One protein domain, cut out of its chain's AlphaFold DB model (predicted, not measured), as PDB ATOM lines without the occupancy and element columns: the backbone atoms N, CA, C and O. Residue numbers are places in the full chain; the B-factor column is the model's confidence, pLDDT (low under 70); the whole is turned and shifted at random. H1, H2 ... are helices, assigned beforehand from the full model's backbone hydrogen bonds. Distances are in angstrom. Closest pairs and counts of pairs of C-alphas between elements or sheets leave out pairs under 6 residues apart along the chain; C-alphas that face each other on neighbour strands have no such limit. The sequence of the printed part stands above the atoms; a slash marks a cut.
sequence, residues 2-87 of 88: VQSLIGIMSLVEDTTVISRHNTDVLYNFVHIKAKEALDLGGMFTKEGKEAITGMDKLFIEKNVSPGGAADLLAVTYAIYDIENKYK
ATOM      1  N   VAL A   2     124.125 104.224 156.304       97.94
ATOM      2  CA  VAL A   2     124.233 105.512 155.575       97.94
ATOM      3  C   VAL A   2     125.065 105.401 154.294       97.94
ATOM      4  O   VAL A   2     124.579 105.768 153.236       97.94
ATOM      5  N   GLN A   3     126.261 104.804 154.352       98.25
ATOM      6  CA  GLN A   3     127.088 104.584 153.154       98.25
ATOM      7  C   GLN A   3     126.332 103.853 152.035       98.25
ATOM      8  O   GLN A   3     126.385 104.260 150.880       98.25
ATOM      9  N   SER A   4     125.629 102.774 152.384       98.31
ATOM     10  CA  SER A   4     124.848 101.976 151.437       98.31
ATOM     11  C   SER A   4     123.700 102.785 150.841       98.31
ATOM     12  O   SER A   4     123.467 102.696 149.644       98.31
ATOM     13  N   LEU A   5     123.031 103.612 151.651       98.62
ATOM     14  CA  LEU A   5     121.971 104.498 151.178       98.62
ATOM     15  C   LEU A   5     122.497 105.476 150.126       98.62
ATOM     16  O   LEU A   5     121.905 105.592 149.060       98.62
ATOM     17  N   ILE A   6     123.632 106.130 150.395       98.62
ATOM     18  CA  ILE A   6     124.237 107.069 149.442       98.62
ATOM     19  C   ILE A   6     124.677 106.340 148.165       98.62
ATOM     20  O   ILE A   6     124.489 106.851 147.065       98.62
ATOM     21  N   GLY A   7     125.195 105.115 148.295       98.62
ATOM     22  CA  GLY A   7     125.503 104.248 147.155       98.62
ATOM     23  C   GLY A   7     124.283 103.903 146.295       98.62
ATOM     24  O   GLY A   7     124.386 103.876 145.076       98.62
ATOM     25  N   ILE A   8     123.122 103.675 146.909       98.56
ATOM     26  CA  ILE A   8     121.869 103.429 146.183       98.56
ATOM     27  C   ILE A   8     121.383 104.719 145.507       98.56
ATOM     28  O   ILE A   8     121.063 104.708 144.319       98.56
ATOM     29  N   MET A   9     121.372 105.837 146.241       98.62
ATOM     30  CA  MET A   9     120.947 107.148 145.736       98.62
ATOM     31  C   MET A   9     121.775 107.631 144.539       98.62
ATOM     32  O   MET A   9     121.258 108.398 143.737       98.62
ATOM     33  N   SER A  10     123.041 107.217 144.404       98.50
ATOM     34  CA  SER A  10     123.906 107.636 143.290       98.50
ATOM     35  C   SER A  10     123.657 106.891 141.976       98.50
ATOM     36  O   SER A  10     124.264 107.246 140.967       98.50
ATOM     37  N   LEU A  11     122.798 105.863 141.977       97.69
ATOM     38  CA  LEU A  11     122.600 104.967 140.831       97.69
ATOM     39  C   LEU A  11     121.129 104.724 140.485       97.69
ATOM     40  O   LEU A  11     120.789 104.612 139.310       97.69
ATOM     41  N   VAL A  12     120.257 104.586 141.484       97.25
ATOM     42  CA  VAL A  12     118.886 104.114 141.264       97.25
ATOM     43  C   VAL A  12     117.986 105.228 140.744       97.25
ATOM     44  O   VAL A  12     118.037 106.366 141.213       97.25
ATOM     45  N   GLU A  13     117.117 104.880 139.798       97.88
ATOM     46  CA  GLU A  13     116.034 105.744 139.338       97.88
ATOM     47  C   GLU A  13     114.928 105.838 140.398       97.88
ATOM     48  O   GLU A  13     113.955 105.085 140.395       97.88
ATOM     49  N   ASP A  14     115.099 106.748 141.357       98.06
ATOM     50  CA  ASP A  14     114.149 106.919 142.452       98.06
ATOM     51  C   ASP A  14     112.831 107.541 141.958       98.06
ATOM     52  O   ASP A  14     112.721 108.747 141.705       98.06
ATOM     53  N   THR A  15     111.794 106.712 141.855       97.12
ATOM     54  CA  THR A  15     110.460 107.127 141.407       97.12
ATOM     55  C   THR A  15     109.774 108.095 142.374       97.12
ATOM     56  O   THR A  15     108.917 108.869 141.943       97.12
ATOM     57  N   THR A  16     110.164 108.138 143.655       97.88
ATOM     58  CA  THR A  16     109.669 109.145 144.612       97.88
ATOM     59  C   THR A  16     110.187 110.529 144.239       97.88
ATOM     60  O   THR A  16     109.429 111.502 144.264       97.88
ATOM     61  N   VAL A  17     111.455 110.622 143.827       98.31
ATOM     62  CA  VAL A  17     112.039 111.876 143.330       98.31
ATOM     63  C   VAL A  17     111.371 112.284 142.022       98.31
ATOM     64  O   VAL A  17     110.884 113.408 141.928       98.31
ATOM     65  N   ILE A  18     111.281 111.372 141.046       98.12
ATOM     66  CA  ILE A  18     110.685 111.666 139.731       98.12
ATOM     67  C   ILE A  18     109.227 112.121 139.873       98.12
ATOM     68  O   ILE A  18     108.841 113.115 139.264       98.12
ATOM     69  N   SER A  19     108.416 111.426 140.678       97.44
ATOM     70  CA  SER A  19     106.982 111.719 140.822       97.44
ATOM     71  C   SER A  19     106.690 113.037 141.540       97.44
ATOM     72  O   SER A  19     105.713 113.706 141.212       97.44
ATOM     73  N   ARG A  20     107.520 113.422 142.517       97.81
ATOM     74  CA  ARG A  20     107.351 114.672 143.276       97.81
ATOM     75  C   ARG A  20     108.061 115.865 142.638       97.81
ATOM     76  O   ARG A  20     107.755 116.998 142.996       97.81
ATOM     77  N   HIS A  21     109.018 115.603 141.753       97.12
ATOM     78  CA  HIS A  21     109.828 116.606 141.074       97.12
ATOM     79  C   HIS A  21     109.866 116.295 139.572       97.12
ATOM     80  O   HIS A  21     108.887 116.544 138.874       97.12
ATOM     81  N   ASN A  22     110.996 115.802 139.061       97.81
ATOM     82  CA  ASN A  22     111.207 115.427 137.665       97.81
ATOM     83  C   ASN A  22     112.528 114.641 137.520       97.81
ATOM     84  O   ASN A  22     113.285 114.475 138.479       97.81
ATOM     85  N   THR A  23     112.809 114.157 136.310       97.88
ATOM     86  CA  THR A  23     114.035 113.411 135.984       97.88
ATOM     87  C   THR A  23     115.307 114.252 136.090       97.88
ATOM     88  O   THR A  23     116.356 113.709 136.415       97.88
ATOM     89  N   ASP A  24     115.233 115.566 135.870       98.25
ATOM     90  CA  ASP A  24     116.384 116.463 136.012       98.25
ATOM     91  C   ASP A  24     116.865 116.529 137.471       98.25
ATOM     92  O   ASP A  24     118.049 116.338 137.741       98.25
ATOM     93  N   VAL A  25     115.943 116.652 138.432       98.38
ATOM     94  CA  VAL A  25     116.270 116.600 139.870       98.38
ATOM     95  C   VAL A  25     116.883 115.252 140.260       98.38
ATOM     96  O   VAL A  25     117.780 115.203 141.098       98.38
ATOM     97  N   LEU A  26     116.453 114.149 139.650       98.62
ATOM     98  CA  LEU A  26     117.075 112.851 139.896       98.62
ATOM     99  C   LEU A  26     118.519 112.809 139.363       98.62
ATOM    100  O   LEU A  26     119.454 112.612 140.139       98.62
ATOM    101  N   TYR A  27     118.699 113.014 138.056       98.31
ATOM    102  CA  TYR A  27     119.975 112.763 137.381       98.31
ATOM    103  C   TYR A  27     121.015 113.859 137.614       98.31
ATOM    104  O   TYR A  27     122.188 113.555 137.810       98.31
ATOM    105  N   ASN A  28     120.599 115.124 137.621       98.06
ATOM    106  CA  ASN A  28     121.511 116.267 137.692       98.06
ATOM    107  C   ASN A  28     121.647 116.845 139.104       98.06
ATOM    108  O   ASN A  28     122.506 117.697 139.336       98.06
ATOM    109  N   PHE A  29     120.847 116.373 140.066       98.44
ATOM    110  CA  PHE A  29     120.948 116.808 141.456       98.44
ATOM    111  C   PHE A  29     121.163 115.648 142.433       98.44
ATOM    112  O   PHE A  29     122.231 115.583 143.039       98.44
ATOM    113  N   VAL A  30     120.218 114.713 142.577       98.69
ATOM    114  CA  VAL A  30     120.333 113.625 143.571       98.69
ATOM    115  C   VAL A  30     121.534 112.725 143.285       98.69
ATOM    116  O   VAL A  30     122.377 112.540 144.165       98.69
ATOM    117  N   HIS A  31     121.650 112.215 142.055       98.75
ATOM    118  CA  HIS A  31     122.757 111.338 141.655       98.75
ATOM    119  C   HIS A  31     124.111 112.037 141.798       98.75
ATOM    120  O   HIS A  31     125.043 111.465 142.363       98.75
ATOM    121  N   ILE A  32     124.204 113.293 141.350       98.62
ATOM    122  CA  ILE A  32     125.437 114.084 141.419       98.62
ATOM    123  C   ILE A  32     125.862 114.318 142.867       98.62
ATOM    124  O   ILE A  32     127.005 114.031 143.211       98.62
ATOM    125  N   LYS A  33     124.959 114.773 143.744       98.62
ATOM    126  CA  LYS A  33     125.298 115.052 145.150       98.62
ATOM    127  C   LYS A  33     125.704 113.789 145.904       98.62
ATOM    128  O   LYS A  33     126.677 113.811 146.658       98.62
ATOM    129  N   ALA A  34     125.008 112.679 145.660       98.75
ATOM    130  CA  ALA A  34     125.375 111.394 146.238       98.75
ATOM    131  C   ALA A  34     126.752 110.927 145.737       98.75
ATOM    132  O   ALA A  34     127.572 110.468 146.532       98.75
ATOM    133  N   LYS A  35     127.044 111.092 144.441       98.75
ATOM    134  CA  LYS A  35     128.344 110.747 143.857       98.75
ATOM    135  C   LYS A  35     129.480 111.615 144.400       98.75
ATOM    136  O   LYS A  35     130.488 111.059 144.812       98.75
ATOM    137  N   GLU A  36     129.302 112.932 144.484       98.69
ATOM    138  CA  GLU A  36     130.285 113.853 145.078       98.69
ATOM    139  C   GLU A  36     130.649 113.435 146.512       98.69
ATOM    140  O   GLU A  36     131.823 113.372 146.878       98.69
ATOM    141  N   ALA A  37     129.645 113.087 147.324       98.75
ATOM    142  CA  ALA A  37     129.866 112.600 148.680       98.75
ATOM    143  C   ALA A  37     130.657 111.278 148.717       98.75
ATOM    144  O   ALA A  37     131.514 111.094 149.585       98.75
ATOM    145  N   LEU A  38     130.390 110.357 147.784       98.75
ATOM    146  CA  LEU A  38     131.118 109.090 147.663       98.75
ATOM    147  C   LEU A  38     132.556 109.286 147.179       98.75
ATOM    148  O   LEU A  38     133.456 108.651 147.724       98.75
ATOM    149  N   ASP A  39     132.776 110.179 146.214       98.75
ATOM    150  CA  ASP A  39     134.098 110.504 145.667       98.75
ATOM    151  C   ASP A  39     135.005 111.135 146.745       98.75
ATOM    152  O   ASP A  39     136.217 110.930 146.743       98.75
ATOM    153  N   LEU A  40     134.416 111.814 147.738       98.75
ATOM    154  CA  LEU A  40     135.108 112.302 148.938       98.75
ATOM    155  C   LEU A  40     135.374 111.214 149.997       98.75
ATOM    156  O   LEU A  40     135.899 111.518 151.067       98.75
ATOM    157  N   GLY A  41     135.030 109.951 149.731       98.44
ATOM    158  CA  GLY A  41     135.219 108.810 150.634       98.44
ATOM    159  C   GLY A  41     133.996 108.460 151.490       98.44
ATOM    160  O   GLY A  41     134.070 107.566 152.338       98.44
ATOM    161  N   GLY A  42     132.860 109.128 151.267       98.56
ATOM    162  CA  GLY A  42     131.585 108.840 151.919       98.56
ATOM    163  C   GLY A  42     131.674 108.827 153.447       98.56
ATOM    164  O   GLY A  42     132.319 109.661 154.075       98.56
ATOM    165  N   MET A  43     131.042 107.844 154.081       98.31
ATOM    166  CA  MET A  43     131.042 107.724 155.543       98.31
ATOM    167  C   MET A  43     132.386 107.286 156.146       98.31
ATOM    168  O   MET A  43     132.481 107.169 157.372       98.31
ATOM    169  N   PHE A  44     133.411 107.020 155.336       98.38
ATOM    170  CA  PHE A  44     134.709 106.529 155.809       98.38
ATOM    171  C   PHE A  44     135.727 107.646 156.059       98.38
ATOM    172  O   PHE A  44     136.686 107.438 156.798       98.38
ATOM    173  N   THR A  45     135.497 108.836 155.509       98.75
ATOM    174  CA  THR A  45     136.360 110.015 155.665       98.75
ATOM    175  C   THR A  45     135.634 111.119 156.434       98.75
ATOM    176  O   THR A  45     134.427 111.042 156.682       98.75
ATOM    177  N   LYS A  46     136.365 112.146 156.875       98.69
ATOM    178  CA  LYS A  46     135.750 113.314 157.519       98.69
ATOM    179  C   LYS A  46     135.020 114.161 156.474       98.69
ATOM    180  O   LYS A  46     133.868 114.531 156.674       98.69
ATOM    181  N   GLU A  47     135.677 114.377 155.345       98.69
ATOM    182  CA  GLU A  47     135.224 115.175 154.211       98.69
ATOM    183  C   GLU A  47     133.943 114.588 153.609       98.69
ATOM    184  O   GLU A  47     132.978 115.310 153.368       98.69
ATOM    185  N   GLY A  48     133.881 113.263 153.444       98.69
ATOM    186  CA  GLY A  48     132.686 112.590 152.944       98.69
ATOM    187  C   GLY A  48     131.508 112.672 153.920       98.69
ATOM    188  O   GLY A  48     130.385 112.931 153.497       98.69
ATOM    189  N   LYS A  49     131.730 112.558 155.240       98.81
ATOM    190  CA  LYS A  49     130.664 112.766 156.247       98.81
ATOM    191  C   LYS A  49     130.119 114.193 156.231       98.81
ATOM    192  O   LYS A  49     128.907 114.392 156.347       98.81
ATOM    193  N   GLU A  50     131.001 115.181 156.094       98.75
ATOM    194  CA  GLU A  50     130.620 116.590 155.968       98.75
ATOM    195  C   GLU A  50     129.819 116.828 154.681       98.75
ATOM    196  O   GLU A  50     128.761 117.457 154.736       98.75
ATOM    197  N   ALA A  51     130.240 116.240 153.557       98.75
ATOM    198  CA  ALA A  51     129.516 116.298 152.290       98.75
ATOM    199  C   ALA A  51     128.126 115.648 152.374       98.75
ATOM    200  O   ALA A  51     127.153 116.247 151.925       98.75
ATOM    201  N   ILE A  52     128.001 114.477 153.011       98.81
ATOM    202  CA  ILE A  52     126.706 113.807 153.234       98.81
ATOM    203  C   ILE A  52     125.783 114.686 154.080       98.81
ATOM    204  O   ILE A  52     124.613 114.852 153.750       98.81
ATOM    205  N   THR A  53     126.312 115.291 155.142       98.62
ATOM    206  CA  THR A  53     125.537 116.192 156.007       98.62
ATOM    207  C   THR A  53     125.099 117.452 155.255       98.62
ATOM    208  O   THR A  53     123.982 117.932 155.438       98.62
ATOM    209  N   GLY A  54     125.966 118.007 154.405       98.69
ATOM    210  CA  GLY A  54     125.636 119.143 153.546       98.69
ATOM    211  C   GLY A  54     124.569 118.795 152.507       98.69
ATOM    212  O   GLY A  54     123.612 119.545 152.337       98.69
ATOM    213  N   MET A  55     124.696 117.635 151.864       98.56
ATOM    214  CA  MET A  55     123.713 117.102 150.923       98.56
ATOM    215  C   MET A  55     122.345 116.896 151.580       98.56
ATOM    216  O   MET A  55     121.349 117.344 151.022       98.56
ATOM    217  N   ASP A  56     122.286 116.282 152.764       98.56
ATOM    218  CA  ASP A  56     121.030 116.060 153.497       98.56
ATOM    219  C   ASP A  56     120.308 117.384 153.797       98.56
ATOM    220  O   ASP A  56     119.122 117.545 153.510       98.56
ATOM    221  N   LYS A  57     121.053 118.399 154.253       98.69
ATOM    222  CA  LYS A  57     120.511 119.751 154.458       98.69
ATOM    223  C   LYS A  57     119.965 120.365 153.169       98.69
ATOM    224  O   LYS A  57     118.885 120.950 153.194       98.69
ATOM    225  N   LEU A  58     120.687 120.227 152.056       98.38
ATOM    226  CA  LEU A  58     120.231 120.714 150.752       98.38
ATOM    227  C   LEU A  58     118.958 119.991 150.293       98.38
ATOM    228  O   LEU A  58     118.059 120.628 149.749       98.38
ATOM    229  N   PHE A  59     118.853 118.683 150.523       98.31
ATOM    230  CA  PHE A  59     117.661 117.905 150.185       98.31
ATOM    231  C   PHE A  59     116.451 118.362 151.000       98.31
ATOM    232  O   PHE A  59     115.387 118.584 150.425       98.31
ATOM    233  N   ILE A  60     116.630 118.601 152.303       98.44
ATOM    234  CA  ILE A  60     115.591 119.168 153.172       98.44
ATOM    235  C   ILE A  60     115.160 120.552 152.670       98.44
ATOM    236  O   ILE A  60     113.966 120.797 152.511       98.44
ATOM    237  N   GLU A  61     116.111 121.441 152.366       98.44
ATOM    238  CA  GLU A  61     115.828 122.793 151.863       98.44
ATOM    239  C   GLU A  61     115.037 122.764 150.546       98.44
ATOM    240  O   GLU A  61     114.107 123.547 150.352       98.44
ATOM    241  N   LYS A  62     115.389 121.845 149.639       97.75
ATOM    242  CA  LYS A  62     114.724 121.683 148.339       97.75
ATOM    243  C   LYS A  62     113.498 120.768 148.386       97.75
ATOM    244  O   LYS A  62     112.876 120.569 147.348       97.75
ATOM    245  N   ASN A  63     113.134 120.232 149.555       98.06
ATOM    246  CA  ASN A  63     112.067 119.239 149.735       98.06
ATOM    247  C   ASN A  63     112.222 117.990 148.837       98.06
ATOM    248  O   ASN A  63     111.238 117.361 148.435       98.06
ATOM    249  N   VAL A  64     113.467 117.614 148.535       98.44
ATOM    250  CA  VAL A  64     113.812 116.430 147.744       98.44
ATOM    251  C   VAL A  64     113.963 115.246 148.688       98.44
ATOM    252  O   VAL A  64     114.783 115.266 149.599       98.44
ATOM    253  N   SER A  65     113.175 114.195 148.472       96.88
ATOM    254  CA  SER A  65     113.217 112.984 149.292       96.88
ATOM    255  C   SER A  65     113.381 111.751 148.400       96.88
ATOM    256  O   SER A  65     112.436 111.397 147.689       96.88
ATOM    257  N   PRO A  66     114.556 111.099 148.416       97.50
ATOM    258  CA  PRO A  66     114.789 109.836 147.722       97.50
ATOM    259  C   PRO A  66     114.245 108.655 148.543       97.50
ATOM    260  O   PRO A  66     114.985 107.875 149.148       97.50
ATOM    261  N   GLY A  67     112.914 108.580 148.620       97.56
ATOM    262  CA  GLY A  67     112.201 107.550 149.378       97.56
ATOM    263  C   GLY A  67     112.382 106.146 148.801       97.56
ATOM    264  O   GLY A  67     112.594 105.204 149.560       97.56
ATOM    265  N   GLY A  68     112.403 106.007 147.473       97.94
ATOM    266  CA  GLY A  68     112.582 104.706 146.825       97.94
ATOM    267  C   GLY A  68     113.945 104.083 147.138       97.94
ATOM    268  O   GLY A  68     114.045 102.878 147.367       97.94
ATOM    269  N   ALA A  69     114.995 104.903 147.229       98.19
ATOM    270  CA  ALA A  69     116.317 104.464 147.661       98.19
ATOM    271  C   ALA A  69     116.318 103.953 149.115       98.19
ATOM    272  O   ALA A  69     116.982 102.959 149.424       98.19
ATOM    273  N   ALA A  70     115.570 104.611 150.008       98.00
ATOM    274  CA  ALA A  70     115.440 104.190 151.401       98.00
ATOM    275  C   ALA A  70     114.669 102.867 151.532       98.00
ATOM    276  O   ALA A  70     115.118 101.970 152.250       98.00
ATOM    277  N   ASP A  71     113.571 102.713 150.790       98.25
ATOM    278  CA  ASP A  71     112.785 101.477 150.754       98.25
ATOM    279  C   ASP A  71     113.621 100.301 150.229       98.25
ATOM    280  O   ASP A  71     113.637  99.220 150.827       98.25
ATOM    281  N   LEU A  72     114.396 100.520 149.161       98.12
ATOM    282  CA  LEU A  72     115.294  99.500 148.620       98.12
ATOM    283  C   LEU A  72     116.359  99.080 149.640       98.12
ATOM    284  O   LEU A  72     116.642  97.887 149.778       98.12
ATOM    285  N   LEU A  73     116.931 100.029 150.388       98.19
ATOM    286  CA  LEU A  73     117.872  99.709 151.461       98.19
ATOM    287  C   LEU A  73     117.205  98.889 152.570       98.19
ATOM    288  O   LEU A  73     117.805  97.928 153.052       98.19
ATOM    289  N   ALA A  74     115.984  99.248 152.969       98.19
ATOM    290  CA  ALA A  74     115.247  98.539 154.010       98.19
ATOM    291  C   ALA A  74     114.972  97.080 153.612       98.19
ATOM    292  O   ALA A  74     115.260  96.170 154.389       98.19
ATOM    293  N   VAL A  75     114.498  96.845 152.383       97.94
ATOM    294  CA  VAL A  75     114.269  95.490 151.850       97.94
ATOM    295  C   VAL A  75     115.581  94.714 151.732       97.94
ATOM    296  O   VAL A  75     115.651  93.560 152.151       97.94
ATOM    297  N   THR A  76     116.641  95.352 151.229       96.56
ATOM    298  CA  THR A  76     117.972  94.730 151.123       96.56
ATOM    299  C   THR A  76     118.483  94.289 152.493       96.56
ATOM    300  O   THR A  76     118.955  93.163 152.647       96.56
ATOM    301  N   TYR A  77     118.363  95.152 153.505       96.75
ATOM    302  CA  TYR A  77     118.758  94.826 154.871       96.75
ATOM    303  C   TYR A  77     117.905  93.698 155.460       96.75
ATOM    304  O   TYR A  77     118.456  92.798 156.085       96.75
ATOM    305  N   ALA A  78     116.590  93.707 155.233       97.06
ATOM    306  CA  ALA A  78     115.701  92.652 155.713       97.06
ATOM    307  C   ALA A  78     116.074  91.280 155.129       97.06
ATOM    308  O   ALA A  78     116.160  90.303 155.869       97.06
ATOM    309  N   ILE A  79     116.353  91.208 153.823       96.69
ATOM    310  CA  ILE A  79     116.812  89.974 153.171       96.69
ATOM    311  C   ILE A  79     118.163  89.538 153.747       96.69
ATOM    312  O   ILE A  79     118.310  88.383 154.140       96.69
ATOM    313  N   TYR A  80     119.121  90.462 153.866       95.44
ATOM    314  CA  TYR A  80     120.430  90.179 154.457       95.44
ATOM    315  C   TYR A  80     120.311  89.635 155.890       95.44
ATOM    316  O   TYR A  80     120.987  88.669 156.242       95.44
ATOM    317  N   ASP A  81     119.458  90.229 156.726       95.31
ATOM    318  CA  ASP A  81     119.236  89.771 158.100       95.31
ATOM    319  C   ASP A  81     118.657  88.350 158.124       95.31
ATOM    320  O   ASP A  81     119.196  87.478 158.805       95.31
ATOM    321  N   ILE A  82     117.629  88.085 157.310       96.06
ATOM    322  CA  ILE A  82     117.021  86.754 157.181       96.06
ATOM    323  C   ILE A  82     118.073  85.726 156.751       96.06
ATOM    324  O   ILE A  82     118.228  84.697 157.406       96.06
ATOM    325  N   GLU A  83     118.837  85.999 155.694       95.06
ATOM    326  CA  GLU A  83     119.850  85.067 155.195       95.06
ATOM    327  C   GLU A  83     120.918  84.745 156.241       95.06
ATOM    328  O   GLU A  83     121.319  83.590 156.373       95.06
ATOM    329  N   ASN A  84     121.388  85.736 157.002       93.12
ATOM    330  CA  ASN A  84     122.446  85.511 157.987       93.12
ATOM    331  C   ASN A  84     121.933  84.914 159.298       93.12
ATOM    332  O   ASN A  84     122.686  84.219 159.974       93.12
ATOM    333  N   LYS A  85     120.657  85.104 159.638       86.56
ATOM    334  CA  LYS A  85     120.040  84.486 160.818       86.56
ATOM    335  C   LYS A  85     119.878  82.969 160.686       86.56
ATOM    336  O   LYS A  85     119.827  82.272 161.698       86.56
ATOM    337  N   TYR A  86     119.809  82.462 159.455       75.69
ATOM    338  CA  TYR A  86     119.679  81.031 159.155       75.69
ATOM    339  C   TYR A  86     120.946  80.399 158.553       75.69
ATOM    340  O   TYR A  86     120.944  79.200 158.262       75.69
ATOM    341  N   LYS A  87     122.044  81.157 158.407       65.75
ATOM    342  CA  LYS A  87     123.371  80.583 158.138       65.75
ATOM    343  C   LYS A  87     123.866  79.886 159.410       65.75
ATOM    344  O   LYS A  87     124.118  80.543 160.416       65.75
TER     345      LYS A  87
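Overview. This is residues 2 to 87 of the 88 residues of the protein "Triphosphoribosyl-dephospho-CoA synthase" of Clostridiaceae bacterium (UniProt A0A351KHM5). Two long helices, H3 and H4, lie side by side as a hairpin, and a third, H5, runs away from the body at an acute angle to them, the hairpin and H5 making the two sides of a V; short H1 sits inside the V, touching H3 and H5, and short H2 is at its point, touching the first residues of H3 and H5. Residues 77 to 87, of which 77 to 85 belong to H5, stick out as an arm. The printed part has 86 residues with five named helices, H1 to H5 in chain order, and no named strand: the class is all helix. It is compact, with a radius of gyration of the C-alphas of 13.7 A, and only just flat, spanning 42 by 33 by 18 A.

Along the chain. H1, residues 2 to 9, begins at C-alpha 2 (124.233, 105.512, 155.575) and is 10.5 A long. H2 is residues 15 to 20, 8.4 A. H3, residues 23 to 39, measures 22.5 A, and H4, residues 46 to 61, 22.8 A. H5, residues 67 to 85, measures 26.9 A and ends at C-alpha 85 (120.040, 84.486, 160.818).

Arrangement. H3 is the hub, touching H1, H2 and H4. H1 touches H3, closest at the C-alphas of Ile 6 and Ala 34, 5.5 A, at 36 degrees, only just a steep tilt. H1 and H4 are near each other. H2 and H3 touch only at the corner, closest at the C-alphas of Val 17 and Leu 26, 6.2 A. H3 and H4, a hairpin, run opposite ways at a shallow tilt of 21 degrees; their closest C-alphas, Ala 37 and Gly 48, are 5.1 A apart. H5 touches H1 with residues 69 to 73 alone, the closest C-alphas being Met 9 and Ala 69, 5.7 A. H3 and H5 are apart. Every O i to N i+4 pair is within hydrogen-bond range in H1, H2, H4 and H5, and 11 of 13 in H3.

Size, cuts and confidence. The C-alphas farthest apart, Glu 61 and Lys 87, are 43.3 A apart. The printed part has no cut and no long link. Mean pLDDT of the printed part is 97.3; residue 87 alone is under 70.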